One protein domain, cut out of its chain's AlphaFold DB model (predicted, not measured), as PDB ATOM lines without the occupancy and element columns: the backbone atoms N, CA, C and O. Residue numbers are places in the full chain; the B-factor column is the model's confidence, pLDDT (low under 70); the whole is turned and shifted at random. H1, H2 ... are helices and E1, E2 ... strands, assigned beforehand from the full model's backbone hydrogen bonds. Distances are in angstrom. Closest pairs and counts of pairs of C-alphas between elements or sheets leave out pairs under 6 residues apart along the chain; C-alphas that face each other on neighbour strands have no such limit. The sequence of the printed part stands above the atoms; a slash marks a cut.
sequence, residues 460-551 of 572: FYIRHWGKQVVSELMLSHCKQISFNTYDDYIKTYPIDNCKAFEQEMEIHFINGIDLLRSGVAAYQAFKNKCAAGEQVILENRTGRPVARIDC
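AT A GLANCE: This is residues 460 to 551 of the 572 residues of an uncharacterized protein of Pseudoalteromonas piscicida (UniProt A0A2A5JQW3). A long helix, H1, runs along one face of a small three-strand sheet, E1 E2 E3, and a second helix, H2, packs on the first half of H1. The hairpin E4 and E5 lies near E3, across the body from H1. The 92 printed residues hold two named helices and five named strands in the order H1 E1 E2 E3 H2 E4 E5, a mixed class; the sheets, in the orders E1 - E2 - E3 and E4 - E5, are antiparallel. The whole is compact and rounded, with a radius of gyration of the C-alphas of 11.7 A and spans of 31 by 30 by 24 A.

HOW THE PARTS SIT: H1, residues 460 to 478, has a kink of 27 degrees near residue 467. It is on the sheet of E1, residues 483 to 485, E2, residues 490 to 492, and E3, residues 505 to 507, at a height of 10.2 A over the sheet, making two layers, a helix on one face of a sheet. It runs along the strands, at 15 degrees to E2 on the local plane; the closest C-alphas of H1 and E2, Lys 467 and Ile 490, are 7.6 A apart. The sheet is a meander, each strand the antiparallel neighbour of the one before. N 484 and O 491 are 2.9 A apart and N 490 and O 507 2.8 A, within hydrogen-bond range. With its residues 461 to 469 alone, H1 touches H2, residues 519 to 531, the closest C-alphas being Gly 466 and Gly 519, 3.7 A apart. They run the same way at a shallow tilt of 34.8 degrees, only just short of steep. E4, residues 536 to 539, and E5, residues 545 to 549, form an antiparallel hairpin, with N 538 and O 547 2.9 A apart, within hydrogen-bond range. The closest C-alphas of E3 and E4, Ile 507 and Glu 539, are 5.5 A apart. H1 and E4 are apart. Every O i to N i+4 pair in H2 is within hydrogen-bond range, and 14 of 15 in H1.

IN THESE COORDINATES: H1 begins at C-alpha 460, (-62.162, -21.774, 100.925), and spans 25.8 A. E1, E2 and E3 span 6.8 A, 6.4 A and 6.0 A. H2 spans 18.1 A from C-alpha 519, (-58.755, -29.783, 96.607). E4 spans 9.8 A, and E5 10.7 A, ending at C-alpha 549, (-66.243, -42.287, 85.987).

THE WHOLE: The C-alphas of Phe 460 and Asn 497, 32.1 A apart, are the two farthest apart. The printed part has no cut. The links E2 to E3 and E3 to H2 are long. No printed residue is under 70 in pLDDT.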
ATOM      1  N   PHE A 460     -61.065 -21.958 101.872       91.31
ATOM      2  CA  PHE A 460     -62.162 -21.774 100.925       91.31
ATOM      3  C   PHE A 460     -61.724 -22.120  99.497       91.31
ATOM      4  O   PHE A 460     -62.404 -22.897  98.823       91.31
ATOM      5  N   TYR A 461     -60.587 -21.584  99.051       94.31
ATOM      6  CA  TYR A 461     -60.074 -21.797  97.703       94.31
ATOM      7  C   TYR A 461     -59.750 -23.279  97.450       94.31
ATOM      8  O   TYR A 461     -60.127 -23.840  96.418       94.31
ATOM      9  N   ILE A 462     -59.137 -23.947  98.432       95.25
ATOM     10  CA  ILE A 462     -58.887 -25.395  98.403       95.25
ATOM     11  C   ILE A 462     -60.204 -26.158  98.231       95.25
ATOM     12  O   ILE A 462     -60.355 -26.944  97.293       95.25
ATOM     13  N   ARG A 463     -61.186 -25.891  99.098       94.94
ATOM     14  CA  ARG A 463     -62.499 -26.550  99.065       94.94
ATOM     15  C   ARG A 463     -63.264 -26.260  97.773       94.94
ATOM     16  O   ARG A 463     -63.983 -27.141  97.306       94.94
ATOM     17  N   HIS A 464     -63.133 -25.066  97.194       94.31
ATOM     18  CA  HIS A 464     -63.758 -24.714  95.918       94.31
ATOM     19  C   HIS A 464     -63.319 -25.685  94.820       94.31
ATOM     20  O   HIS A 464     -64.163 -26.357  94.228       94.31
ATOM     21  N   TRP A 465     -62.008 -25.821  94.595       95.69
ATOM     22  CA  TRP A 465     -61.478 -26.683  93.533       95.69
ATOM     23  C   TRP A 465     -61.756 -28.166  93.768       95.69
ATOM     24  O   TRP A 465     -62.072 -28.886  92.821       95.69
ATOM     25  N   GLY A 466     -61.772 -28.600  95.029       96.06
ATOM     26  CA  GLY A 466     -62.270 -29.922  95.405       96.06
ATOM     27  C   GLY A 466     -63.694 -30.191  94.922       96.06
ATOM     28  O   GLY A 466     -63.969 -31.203  94.280       96.06
ATOM     29  N   LYS A 467     -64.612 -29.255  95.183       95.69
ATOM     30  CA  LYS A 467     -66.009 -29.361  94.732       95.69
ATOM     31  C   LYS A 467     -66.130 -29.315  93.213       95.69
ATOM     32  O   LYS A 467     -66.968 -30.030  92.668       95.69
ATOM     33  N   GLN A 468     -65.305 -28.514  92.532       95.50
ATOM     34  CA  GLN A 468     -65.358 -28.396  91.071       95.50
ATOM     35  C   GLN A 468     -65.119 -29.725  90.360       95.50
ATOM     36  O   GLN A 468     -65.766 -29.982  89.351       95.50
ATOM     37  N   VAL A 469     -64.291 -30.617  90.919       96.56
ATOM     38  CA  VAL A 469     -64.125 -31.981  90.391       96.56
ATOM     39  C   VAL A 469     -65.477 -32.690  90.247       96.56
ATOM     40  O   VAL A 469     -65.818 -33.188  89.175       96.56
ATOM     41  N   VAL A 470     -66.263 -32.732  91.329       96.81
ATOM     42  CA  VAL A 470     -67.561 -33.421  91.343       96.81
ATOM     43  C   VAL A 470     -68.567 -32.667  90.474       96.81
ATOM     44  O   VAL A 470     -69.247 -33.288  89.658       96.81
ATOM     45  N   SER A 471     -68.619 -31.336  90.579       95.19
ATOM     46  CA  SER A 471     -69.494 -30.491  89.756       95.19
ATOM     47  C   SER A 471     -69.281 -30.707  88.257       95.19
ATOM     48  O   SER A 471     -70.255 -30.870  87.525       95.19
ATOM     49  N   GLU A 472     -68.034 -30.739  87.784       95.62
ATOM     50  CA  GLU A 472     -67.718 -30.911  86.363       95.62
ATOM     51  C   GLU A 472     -68.057 -32.312  85.855       95.62
ATOM     52  O   GLU A 472     -68.616 -32.451  84.763       95.62
ATOM     53  N   LEU A 473     -67.789 -33.351  86.654       95.88
ATOM     54  CA  LEU A 473     -68.204 -34.716  86.333       95.88
ATOM     55  C   LEU A 473     -69.733 -34.803  86.206       95.88
ATOM     56  O   LEU A 473     -70.235 -35.322  85.207       95.88
ATOM     57  N   MET A 474     -70.476 -34.242  87.163       95.94
ATOM     58  CA  MET A 474     -71.942 -34.243  87.141       95.94
ATOM     59  C   MET A 474     -72.504 -33.422  85.973       95.94
ATOM     60  O   MET A 474     -73.368 -33.901  85.241       95.94
ATOM     61  N   LEU A 475     -71.986 -32.220  85.714       94.19
ATOM     62  CA  LEU A 475     -72.423 -31.402  84.577       94.19
ATOM     63  C   LEU A 475     -72.119 -32.069  83.234       94.19
ATOM     64  O   LEU A 475     -72.941 -32.013  82.318       94.19
ATOM     65  N   SER A 476     -70.963 -32.717  83.094       94.50
ATOM     66  CA  SER A 476     -70.594 -33.384  81.847       94.50
ATOM     67  C   SER A 476     -71.468 -34.608  81.575       94.50
ATOM     68  O   SER A 476     -72.017 -34.723  80.472       94.50
ATOM     69  N   HIS A 477     -71.637 -35.482  82.574       94.88
ATOM     70  CA  HIS A 477     -72.320 -36.774  82.431       94.88
ATOM     71  C   HIS A 477     -73.832 -36.705  82.639       94.88
ATOM     72  O   HIS A 477     -74.570 -37.384  81.933       94.88
ATOM     73  N   CYS A 478     -74.300 -35.868  83.563       95.31
ATOM     74  CA  CYS A 478     -75.704 -35.802  83.971       95.31
ATOM     75  C   CYS A 478     -76.425 -34.518  83.542       95.31
ATOM     76  O   CYS A 478     -77.639 -34.437  83.688       95.31
ATOM     77  N   LYS A 479     -75.705 -33.494  83.055       94.69
ATOM     78  CA  LYS A 479     -76.248 -32.158  82.708       94.69
ATOM     79  C   LYS A 479     -76.887 -31.389  83.872       94.69
ATOM     80  O   LYS A 479     -77.487 -30.342  83.651       94.69
ATOM     81  N   GLN A 480     -76.715 -31.864  85.101       94.31
ATOM     82  CA  GLN A 480     -77.199 -31.226  86.321       94.31
ATOM     83  C   GLN A 480     -76.299 -31.583  87.507       94.31
ATOM     84  O   GLN A 480     -75.546 -32.551  87.441       94.31
ATOM     85  N   ILE A 481     -76.388 -30.805  88.586       94.38
ATOM     86  CA  ILE A 481     -75.624 -30.996  89.826       94.38
ATOM     87  C   ILE A 481     -76.593 -31.382  90.943       94.38
ATOM     88  O   ILE A 481     -77.654 -30.776  91.073       94.38
ATOM     89  N   SER A 482     -76.216 -32.366  91.761       95.56
ATOM     90  CA  SER A 482     -77.011 -32.814  92.907       95.56
ATOM     91  C   SER A 482     -76.104 -33.306  94.038       95.56
ATOM     92  O   SER A 482     -75.827 -34.499  94.166       95.56
ATOM     93  N   PHE A 483     -75.577 -32.385  94.845       96.44
ATOM     94  CA  PHE A 483     -74.761 -32.737  96.007       96.44
ATOM     95  C   PHE A 483     -74.853 -31.701  97.125       96.44
ATOM     96  O   PHE A 483     -75.163 -30.536  96.887       96.44
ATOM     97  N   ASN A 484     -74.496 -32.133  98.333       95.19
ATOM     98  CA  ASN A 484     -74.174 -31.276  99.469       95.19
ATOM     99  C   ASN A 484     -72.710 -31.478  99.874       95.19
ATOM    100  O   ASN A 484     -72.146 -32.559  99.705       95.19
ATOM    101  N   THR A 485     -72.077 -30.435 100.405       94.12
ATOM    102  CA  THR A 485     -70.720 -30.526 100.962       94.12
ATOM    103  C   THR A 485     -70.784 -30.459 102.480       94.12
ATOM    104  O   THR A 485     -71.450 -29.581 103.021       94.12
ATOM    105  N   TYR A 486     -70.047 -31.346 103.136       92.94
ATOM    106  CA  TYR A 486     -69.797 -31.356 104.573       92.94
ATOM    107  C   TYR A 486     -68.330 -30.987 104.844       92.94
ATOM    108  O   TYR A 486     -67.594 -30.641 103.918       92.94
ATOM    109  N   ASP A 487     -67.896 -31.034 106.103       87.31
ATOM    110  CA  ASP A 487     -66.560 -30.564 106.490       87.31
ATOM    111  C   ASP A 487     -65.411 -31.331 105.832       87.31
ATOM    112  O   ASP A 487     -64.375 -30.738 105.514       87.31
ATOM    113  N   ASP A 488     -65.599 -32.631 105.625       91.88
ATOM    114  CA  ASP A 488     -64.575 -33.555 105.144       91.88
ATOM    115  C   ASP A 488     -65.032 -34.415 103.954       91.88
ATOM    116  O   ASP A 488     -64.247 -35.200 103.445       91.88
ATOM    117  N   TYR A 489     -66.273 -34.293 103.476       96.31
ATOM    118  CA  TYR A 489     -66.737 -35.067 102.318       96.31
ATOM    119  C   TYR A 489     -67.820 -34.356 101.504       96.31
ATOM    120  O   TYR A 489     -68.470 -33.410 101.953       96.31
ATOM    121  N   ILE A 490     -68.029 -34.840 100.281       97.62
ATOM    122  CA  ILE A 490     -69.119 -34.436  99.395       97.62
ATOM    123  C   ILE A 490     -70.123 -35.583  99.324       97.62
ATOM    124  O   ILE A 490     -69.764 -36.709  98.991       97.62
ATOM    125  N   LYS A 491     -71.390 -35.292  99.620       97.75
ATOM    126  CA  LYS A 491     -72.489 -36.244  99.482       97.75
ATOM    127  C   LYS A 491     -73.256 -35.960  98.202       97.75
ATOM    128  O   LYS A 491     -73.889 -34.911  98.105       97.75
ATOM    129  N   THR A 492     -73.221 -36.874  97.241       97.56
ATOM    130  CA  THR A 492     -74.028 -36.769  96.018       97.56
ATOM    131  C   THR A 492     -75.360 -37.465  96.210       97.56
ATOM    132  O   THR A 492     -75.418 -38.515  96.847       97.56
ATOM    133  N   TYR A 493     -76.413 -36.920  95.615       97.19
ATOM    134  CA  TYR A 493     -77.731 -37.543  95.594       97.19
ATOM    135  C   TYR A 493     -78.019 -38.120  94.204       97.19
ATOM    136  O   TYR A 493     -77.527 -37.564  93.215       97.19
ATOM    137  N   PRO A 494     -78.809 -39.208  94.118       95.75
ATOM    138  CA  PRO A 494     -79.144 -39.842  92.850       95.75
ATOM    139  C   PRO A 494     -79.683 -38.855  91.816       95.75
ATOM    140  O   PRO A 494     -80.507 -37.992  92.127       95.75
ATOM    141  N   ILE A 495     -79.231 -39.010  90.573       95.12
ATOM    142  CA  ILE A 495     -79.788 -38.334  89.407       95.12
ATOM    143  C   ILE A 495     -80.429 -39.368  88.489       95.12
ATOM    144  O   ILE A 495     -79.747 -40.238  87.938       95.12
ATOM    145  N   ASP A 496     -81.730 -39.204  88.262       92.38
ATOM    146  CA  ASP A 496     -82.481 -40.018  87.314       92.38
ATOM    147  C   ASP A 496     -81.828 -39.993  85.930       92.38
ATOM    148  O   ASP A 496     -81.470 -38.941  85.395       92.38
ATOM    149  N   ASN A 497     -81.694 -41.176  85.329       92.12
ATOM    150  CA  ASN A 497     -81.087 -41.381  84.013       92.12
ATOM    151  C   ASN A 497     -79.598 -40.988  83.902       92.12
ATOM    152  O   ASN A 497     -79.095 -40.857  82.785       92.12
ATOM    153  N   CYS A 498     -78.860 -40.848  85.014       95.00
ATOM    154  CA  CYS A 498     -77.408 -40.656  84.984       95.00
ATOM    155  C   CYS A 498     -76.656 -41.804  85.660       95.00
ATOM    156  O   CYS A 498     -76.402 -41.768  86.858       95.00
ATOM    157  N   LYS A 499     -76.198 -42.781  84.870       93.06
ATOM    158  CA  LYS A 499     -75.480 -43.970  85.369       93.06
ATOM    159  C   LYS A 499     -74.280 -43.645  86.275       93.06
ATOM    160  O   LYS A 499     -74.013 -44.367  87.225       93.06
ATOM    161  N   ALA A 500     -73.557 -42.558  85.995       92.50
ATOM    162  CA  ALA A 500     -72.388 -42.152  86.783       92.50
ATOM    163  C   ALA A 500     -72.737 -41.681  88.212       92.50
ATOM    164  O   ALA A 500     -71.875 -41.722  89.086       92.50
ATOM    165  N   PHE A 501     -73.979 -41.243  88.443       95.81
ATOM    166  CA  PHE A 501     -74.471 -40.706  89.716       95.81
ATOM    167  C   PHE A 501     -75.895 -41.213  90.020       95.81
ATOM    168  O   PHE A 501     -76.732 -40.476  90.534       95.81
ATOM    169  N   GLU A 502     -76.192 -42.472  89.683       94.69
ATOM    170  CA  GLU A 502     -77.517 -43.084  89.903       94.69
ATOM    171  C   GLU A 502     -77.727 -43.537  91.358       94.69
ATOM    172  O   GLU A 502     -78.837 -43.878  91.758       94.69
ATOM    173  N   GLN A 503     -76.658 -43.529  92.160       94.50
ATOM    174  CA  GLN A 503     -76.668 -43.887  93.574       94.50
ATOM    175  C   GLN A 503     -76.149 -42.735  94.432       94.50
ATOM    176  O   GLN A 503     -75.336 -41.914  94.001       94.50
ATOM    177  N   GLU A 504     -76.617 -42.701  95.677       96.69
ATOM    178  CA  GLU A 504     -76.056 -41.832  96.702       96.69
ATOM    179  C   GLU A 504     -74.610 -42.255  97.005       96.69
ATOM    180  O   GLU A 504     -74.326 -43.444  97.162       96.69
ATOM    181  N   MET A 505     -73.698 -41.287  97.102       96.94
ATOM    182  CA  MET A 505     -72.292 -41.541  97.420       96.94
ATOM    183  C   MET A 505     -71.779 -40.523  98.431       96.94
ATOM    184  O   MET A 505     -72.065 -39.332  98.328       96.94
ATOM    185  N   GLU A 506     -70.958 -40.990  99.367       97.81
ATOM    186  CA  GLU A 506     -70.122 -40.134 100.207       97.81
ATOM    187  C   GLU A 506     -68.691 -40.177  99.675       97.81
ATOM    188  O   GLU A 506     -67.997 -41.189  99.794       97.81
ATOM    189  N   ILE A 507     -68.265 -39.082  99.051       98.00
ATOM    190  CA  ILE A 507     -66.991 -38.972  98.350       98.00
ATOM    191  C   ILE A 507     -66.037 -38.137  99.198       98.00
ATOM    192  O   ILE A 507     -66.316 -36.980  99.511       98.00
ATOM    193  N   HIS A 508     -64.902 -38.724  99.544       98.19
ATOM    194  CA  HIS A 508     -63.859 -38.090 100.344       98.19
ATOM    195  C   HIS A 508     -62.584 -37.874  99.526       98.19
ATOM    196  O   HIS A 508     -61.951 -36.825  99.631       98.19
ATOM    197  N   PHE A 509     -62.241 -38.830  98.660       98.38
ATOM    198  CA  PHE A 509     -61.040 -38.759  97.834       98.38
ATOM    199  C   PHE A 509     -61.353 -38.894  96.346       98.38
ATOM    200  O   PHE A 509     -62.353 -39.493  95.936       98.38
ATOM    201  N   ILE A 510     -60.439 -38.359  95.545       97.06
ATOM    202  CA  ILE A 510     -60.307 -38.638  94.123       97.06
ATOM    203  C   ILE A 510     -58.906 -39.174  93.849       97.06
ATOM    204  O   ILE A 510     -57.913 -38.483  94.078       97.06
ATOM    205  N   ASN A 511     -58.820 -40.395  93.322       95.31
ATOM    206  CA  ASN A 511     -57.549 -41.066  93.035       95.31
ATOM    207  C   ASN A 511     -56.559 -41.006  94.225       95.31
ATOM    208  O   ASN A 511     -55.375 -40.723  94.039       95.31
ATOM    209  N   GLY A 512     -57.056 -41.209  95.446       96.69
ATOM    210  CA  GLY A 512     -56.296 -41.167  96.694       96.69
ATOM    211  C   GLY A 512     -56.018 -39.769  97.259       96.69
ATOM    212  O   GLY A 512     -55.365 -39.667  98.296       96.69
ATOM    213  N   ILE A 513     -56.484 -38.691  96.620       98.00
ATOM    214  CA  ILE A 513     -56.258 -37.308  97.070       98.00
ATOM    215  C   ILE A 513     -57.529 -36.747  97.701       98.00
ATOM    216  O   ILE A 513     -58.600 -36.800  97.104       98.00
ATOM    217  N   ASP A 514     -57.396 -36.192  98.906       98.00
ATOM    218  CA  ASP A 514     -58.505 -35.616  99.670       98.00
ATOM    219  C   ASP A 514     -59.107 -34.416  98.926       98.00
ATOM    220  O   ASP A 514     -58.410 -33.443  98.613       98.00
ATOM    221  N   LEU A 515     -60.409 -34.487  98.638       97.06
ATOM    222  CA  LEU A 515     -61.110 -33.456  97.879       97.06
ATOM    223  C   LEU A 515     -61.188 -32.131  98.633       97.06
ATOM    224  O   LEU A 515     -61.102 -31.082  98.007       97.06
ATOM    225  N   LEU A 516     -61.373 -32.134  99.953       96.12
ATOM    226  CA  LEU A 516     -61.676 -30.910 100.700       96.12
ATOM    227  C   LEU A 516     -60.475 -30.342 101.453       96.12
ATOM    228  O   LEU A 516     -60.462 -29.141 101.713       96.12
ATOM    229  N   ARG A 517     -59.463 -31.161 101.757       96.19
ATOM    230  CA  ARG A 517     -58.201 -30.717 102.376       96.19
ATOM    231  C   ARG A 517     -57.082 -30.474 101.368       96.19
ATOM    232  O   ARG A 517     -56.195 -29.674 101.638       96.19
ATOM    233  N   SER A 518     -57.151 -31.120 100.205       96.50
ATOM    234  CA  SER A 518     -56.144 -31.024  99.139       96.50
ATOM    235  C   SER A 518     -56.779 -30.704  97.783       96.50
ATOM    236  O   SER A 518     -56.258 -31.092  96.739       96.50
ATOM    237  N   GLY A 519     -57.899 -29.977  97.778       96.38
ATOM    238  CA  GLY A 519     -58.755 -29.783  96.607       96.38
ATOM    239  C   GLY A 519     -58.085 -29.204  95.358       96.38
ATOM    240  O   GLY A 519     -58.426 -29.616  94.253       96.38
ATOM    241  N   VAL A 520     -57.076 -28.332  95.487       96.12
ATOM    242  CA  VAL A 520     -56.303 -27.857  94.319       96.12
ATOM    243  C   VAL A 520     -55.484 -28.993  93.700       96.12
ATOM    244  O   VAL A 520     -55.512 -29.193  92.486       96.12
ATOM    245  N   ALA A 521     -54.795 -29.783  94.528       96.50
ATOM    246  CA  ALA A 521     -54.051 -30.953  94.068       96.50
ATOM    247  C   ALA A 521     -54.994 -32.032  93.509       96.50
ATOM    248  O   ALA A 521     -54.690 -32.650  92.490       96.50
ATOM    249  N   ALA A 522     -56.161 -32.209  94.131       97.25
ATOM    250  CA  ALA A 522     -57.214 -33.106  93.675       97.25
ATOM    251  C   ALA A 522     -57.726 -32.712  92.279       97.25
ATOM    252  O   ALA A 522     -57.791 -33.552  91.380       97.25
ATOM    253  N   TYR A 523     -58.011 -31.425  92.062       97.19
ATOM    254  CA  TYR A 523     -58.440 -30.900  90.766       97.19
ATOM    255  C   TYR A 523     -57.335 -30.999  89.705       97.19
ATOM    256  O   TYR A 523     -57.595 -31.370  88.559       97.19
ATOM    257  N   GLN A 524     -56.074 -30.767  90.077       95.56
ATOM    258  CA  GLN A 524     -54.948 -30.961  89.163       95.56
ATOM    259  C   GLN A 524     -54.769 -32.439  88.773       95.56
ATOM    260  O   GLN A 524     -54.513 -32.742  87.606       95.56
ATOM    261  N   ALA A 525     -54.935 -33.371  89.714       95.44
ATOM    262  CA  ALA A 525     -54.887 -34.803  89.430       95.44
ATOM    263  C   ALA A 525     -56.054 -35.252  88.540       95.44
ATOM    264  O   ALA A 525     -55.838 -36.007  87.591       95.44
ATOM    265  N   PHE A 526     -57.264 -34.745  88.798       96.88
ATOM    266  CA  PHE A 526     -58.433 -34.906  87.932       96.88
ATOM    267  C   PHE A 526     -58.134 -34.457  86.497       96.88
ATOM    268  O   PHE A 526     -58.269 -35.241  85.557       96.88
ATOM    269  N   LYS A 527     -57.635 -33.229  86.334       95.94
ATOM    270  CA  LYS A 527     -57.242 -32.672  85.037       95.94
ATOM    271  C   LYS A 527     -56.212 -33.539  84.317       95.94
ATOM    272  O   LYS A 527     -56.385 -33.830  83.135       95.94
ATOM    273  N   ASN A 528     -55.161 -33.970  85.016       94.31
ATOM    274  CA  ASN A 528     -54.101 -34.799  84.438       94.31
ATOM    275  C   ASN A 528     -54.635 -36.159  83.966       94.31
ATOM    276  O   ASN A 528     -54.306 -36.594  82.865       94.31
ATOM    277  N   LYS A 529     -55.500 -36.805  84.760       94.75
ATOM    278  CA  LYS A 529     -56.163 -38.062  84.377       94.75
ATOM    279  C   LYS A 529     -57.031 -37.890  83.135       94.75
ATOM    280  O   LYS A 529     -56.958 -38.712  82.226       94.75
ATOM    281  N   CYS A 530     -57.778 -36.793  83.054       95.00
ATOM    282  CA  CYS A 530     -58.624 -36.530  81.895       95.00
ATOM    283  C   CYS A 530     -57.841 -36.191  80.635       95.00
ATOM    284  O   CYS A 530     -58.202 -36.665  79.560       95.00
ATOM    285  N   ALA A 531     -56.728 -35.472  80.757       93.56
ATOM    286  CA  ALA A 531     -55.814 -35.256  79.640       93.56
ATOM    287  C   ALA A 531     -55.198 -36.571  79.118       93.56
ATOM    288  O   ALA A 531     -54.936 -36.685  77.924       93.56
ATOM    289  N   ALA A 532     -55.008 -37.566  79.991       93.50
ATOM    290  CA  ALA A 532     -54.523 -38.899  79.629       93.50
ATOM    291  C   ALA A 532     -55.622 -39.845  79.094       93.50
ATOM    292  O   ALA A 532     -55.316 -40.964  78.690       93.50
ATOM    293  N   GLY A 533     -56.895 -39.424  79.083       92.12
ATOM    294  CA  GLY A 533     -58.022 -40.279  78.689       92.12
ATOM    295  C   GLY A 533     -58.320 -41.412  79.678       92.12
ATOM    296  O   GLY A 533     -58.963 -42.393  79.311       92.12
ATOM    297  N   GLU A 534     -57.846 -41.298  80.919       93.88
ATOM    298  CA  GLU A 534     -58.044 -42.299  81.966       93.88
ATOM    299  C   GLU A 534     -59.349 -42.065  82.742       93.88
ATOM    300  O   GLU A 534     -59.913 -40.974  82.734       93.88
ATOM    301  N   GLN A 535     -59.831 -43.088  83.454       95.12
ATOM    302  CA  GLN A 535     -60.974 -42.936  84.356       95.12
ATOM    303  C   GLN A 535     -60.580 -42.251  85.666       95.12
ATOM    304  O   GLN A 535     -59.473 -42.417  86.186       95.12
ATOM    305  N   VAL A 536     -61.546 -41.544  86.241       96.31
ATOM    306  CA  VAL A 536     -61.470 -40.960  87.577       96.31
ATOM    307  C   VAL A 536     -62.073 -41.928  88.580       96.31
ATOM    308  O   VAL A 536     -63.177 -42.434  88.375       96.31
ATOM    309  N   ILE A 537     -61.363 -42.168  89.680       97.62
ATOM    310  CA  ILE A 537     -61.840 -42.996  90.782       97.62
ATOM    311  C   ILE A 537     -62.284 -42.076  91.914       97.62
ATOM    312  O   ILE A 537     -61.483 -41.304  92.436       97.62
ATOM    313  N   LEU A 538     -63.559 -42.169  92.281       97.69
ATOM    314  CA  LEU A 538     -64.119 -41.517  93.461       97.69
ATOM    315  C   LEU A 538     -64.125 -42.518  94.611       97.69
ATOM    316  O   LEU A 538     -64.529 -43.668  94.418       97.69
ATOM    317  N   GLU A 539     -63.693 -42.100  95.797       98.38
ATOM    318  CA  GLU A 539     -63.497 -42.988  96.947       98.38
ATOM    319  C   GLU A 539     -64.133 -42.415  98.215       98.38
ATOM    320  O   GLU A 539     -64.174 -41.201  98.423       98.38
ATOM    321  N   ASN A 540     -64.619 -43.300  99.085       97.44
ATOM    322  CA  ASN A 540     -65.185 -42.919 100.379       97.44
ATOM    323  C   ASN A 540     -64.106 -42.657 101.443       97.44
ATOM    324  O   ASN A 540     -62.914 -42.835 101.207       97.44
ATOM    325  N   ARG A 541     -64.535 -42.318 102.666       96.12
ATOM    326  CA  ARG A 541     -63.668 -42.080 103.840       96.12
ATOM    327  C   ARG A 541     -62.664 -43.197 104.155       96.12
ATOM    328  O   ARG A 541     -61.644 -42.932 104.776       96.12
ATOM    329  N   THR A 542     -62.931 -44.440 103.748       96.31
ATOM    330  CA  THR A 542     -62.018 -45.583 103.965       96.31
ATOM    331  C   THR A 542     -61.026 -45.794 102.816       96.31
ATOM    332  O   THR A 542     -60.299 -46.785 102.818       96.31
ATOM    333  N   GLY A 543     -61.029 -44.911 101.812       95.25
ATOM    334  CA  GLY A 543     -60.243 -45.056 100.584       95.25
ATOM    335  C   GLY A 543     -60.771 -46.144  99.646       95.25
ATOM    336  O   GLY A 543     -60.061 -46.588  98.752       95.25
ATOM    337  N   ARG A 544     -62.005 -46.631  99.844       97.25
ATOM    338  CA  ARG A 544     -62.604 -47.630  98.948       97.25
ATOM    339  C   ARG A 544     -63.281 -46.933  97.767       97.25
ATOM    340  O   ARG A 544     -64.060 -46.007  98.012       97.25
ATOM    341  N   PRO A 545     -63.069 -47.398  96.519       97.31
ATOM    342  CA  PRO A 545     -63.771 -46.871  95.355       97.31
ATOM    343  C   PRO A 545     -65.289 -46.983  95.511       97.31
ATOM    344  O   PRO A 545     -65.807 -48.066  95.778       97.31
ATOM    345  N   VAL A 546     -65.987 -45.867  95.314       96.81
ATOM    346  CA  VAL A 546     -67.454 -45.791  95.235       96.81
ATOM    347  C   VAL A 546     -67.938 -45.584  93.803       96.81
ATOM    348  O   VAL A 546     -69.027 -46.034  93.467       96.81
ATOM    349  N   ALA A 547     -67.113 -44.994  92.933       95.81
ATOM    350  CA  ALA A 547     -67.395 -44.901  91.505       95.81
ATOM    351  C   ALA A 547     -66.116 -44.860  90.662       95.81
ATOM    352  O   ALA A 547     -65.053 -44.419  91.108       95.81
ATOM    353  N   ARG A 548     -66.247 -45.304  89.409       96.44
ATOM    354  CA  ARG A 548     -65.266 -45.119  88.336       96.44
ATOM    355  C   ARG A 548     -65.972 -44.399  87.203       96.44
ATOM    356  O   ARG A 548     -66.920 -44.943  86.642       96.44
ATOM    357  N   ILE A 549     -65.551 -43.175  86.920       95.62
ATOM    358  CA  ILE A 549     -66.243 -42.287  85.987       95.62
ATOM    359  C   ILE A 549     -65.307 -41.964  84.831       95.62
ATOM    360  O   ILE A 549     -64.138 -41.631  85.038       95.62
ATOM    361  N   ASP A 550     -65.823 -42.068  83.609       94.56
ATOM    362  CA  ASP A 550     -65.081 -41.680  82.416       94.56
ATOM    363  C   ASP A 550     -64.742 -40.190  82.462       94.56
ATOM    364  O   ASP A 550     -65.543 -39.351  82.883       94.56
ATOM    365  N   CYS A 551     -63.538 -39.847  82.026       92.25
ATOM    366  CA  CYS A 551     -63.095 -38.468  82.061       92.25
ATOM    367  C   CYS A 551     -63.824 -37.566  81.066       92.25
ATOM    368  O   CYS A 551     -64.354 -38.000  80.040       92.25
TER     369      CYS A 551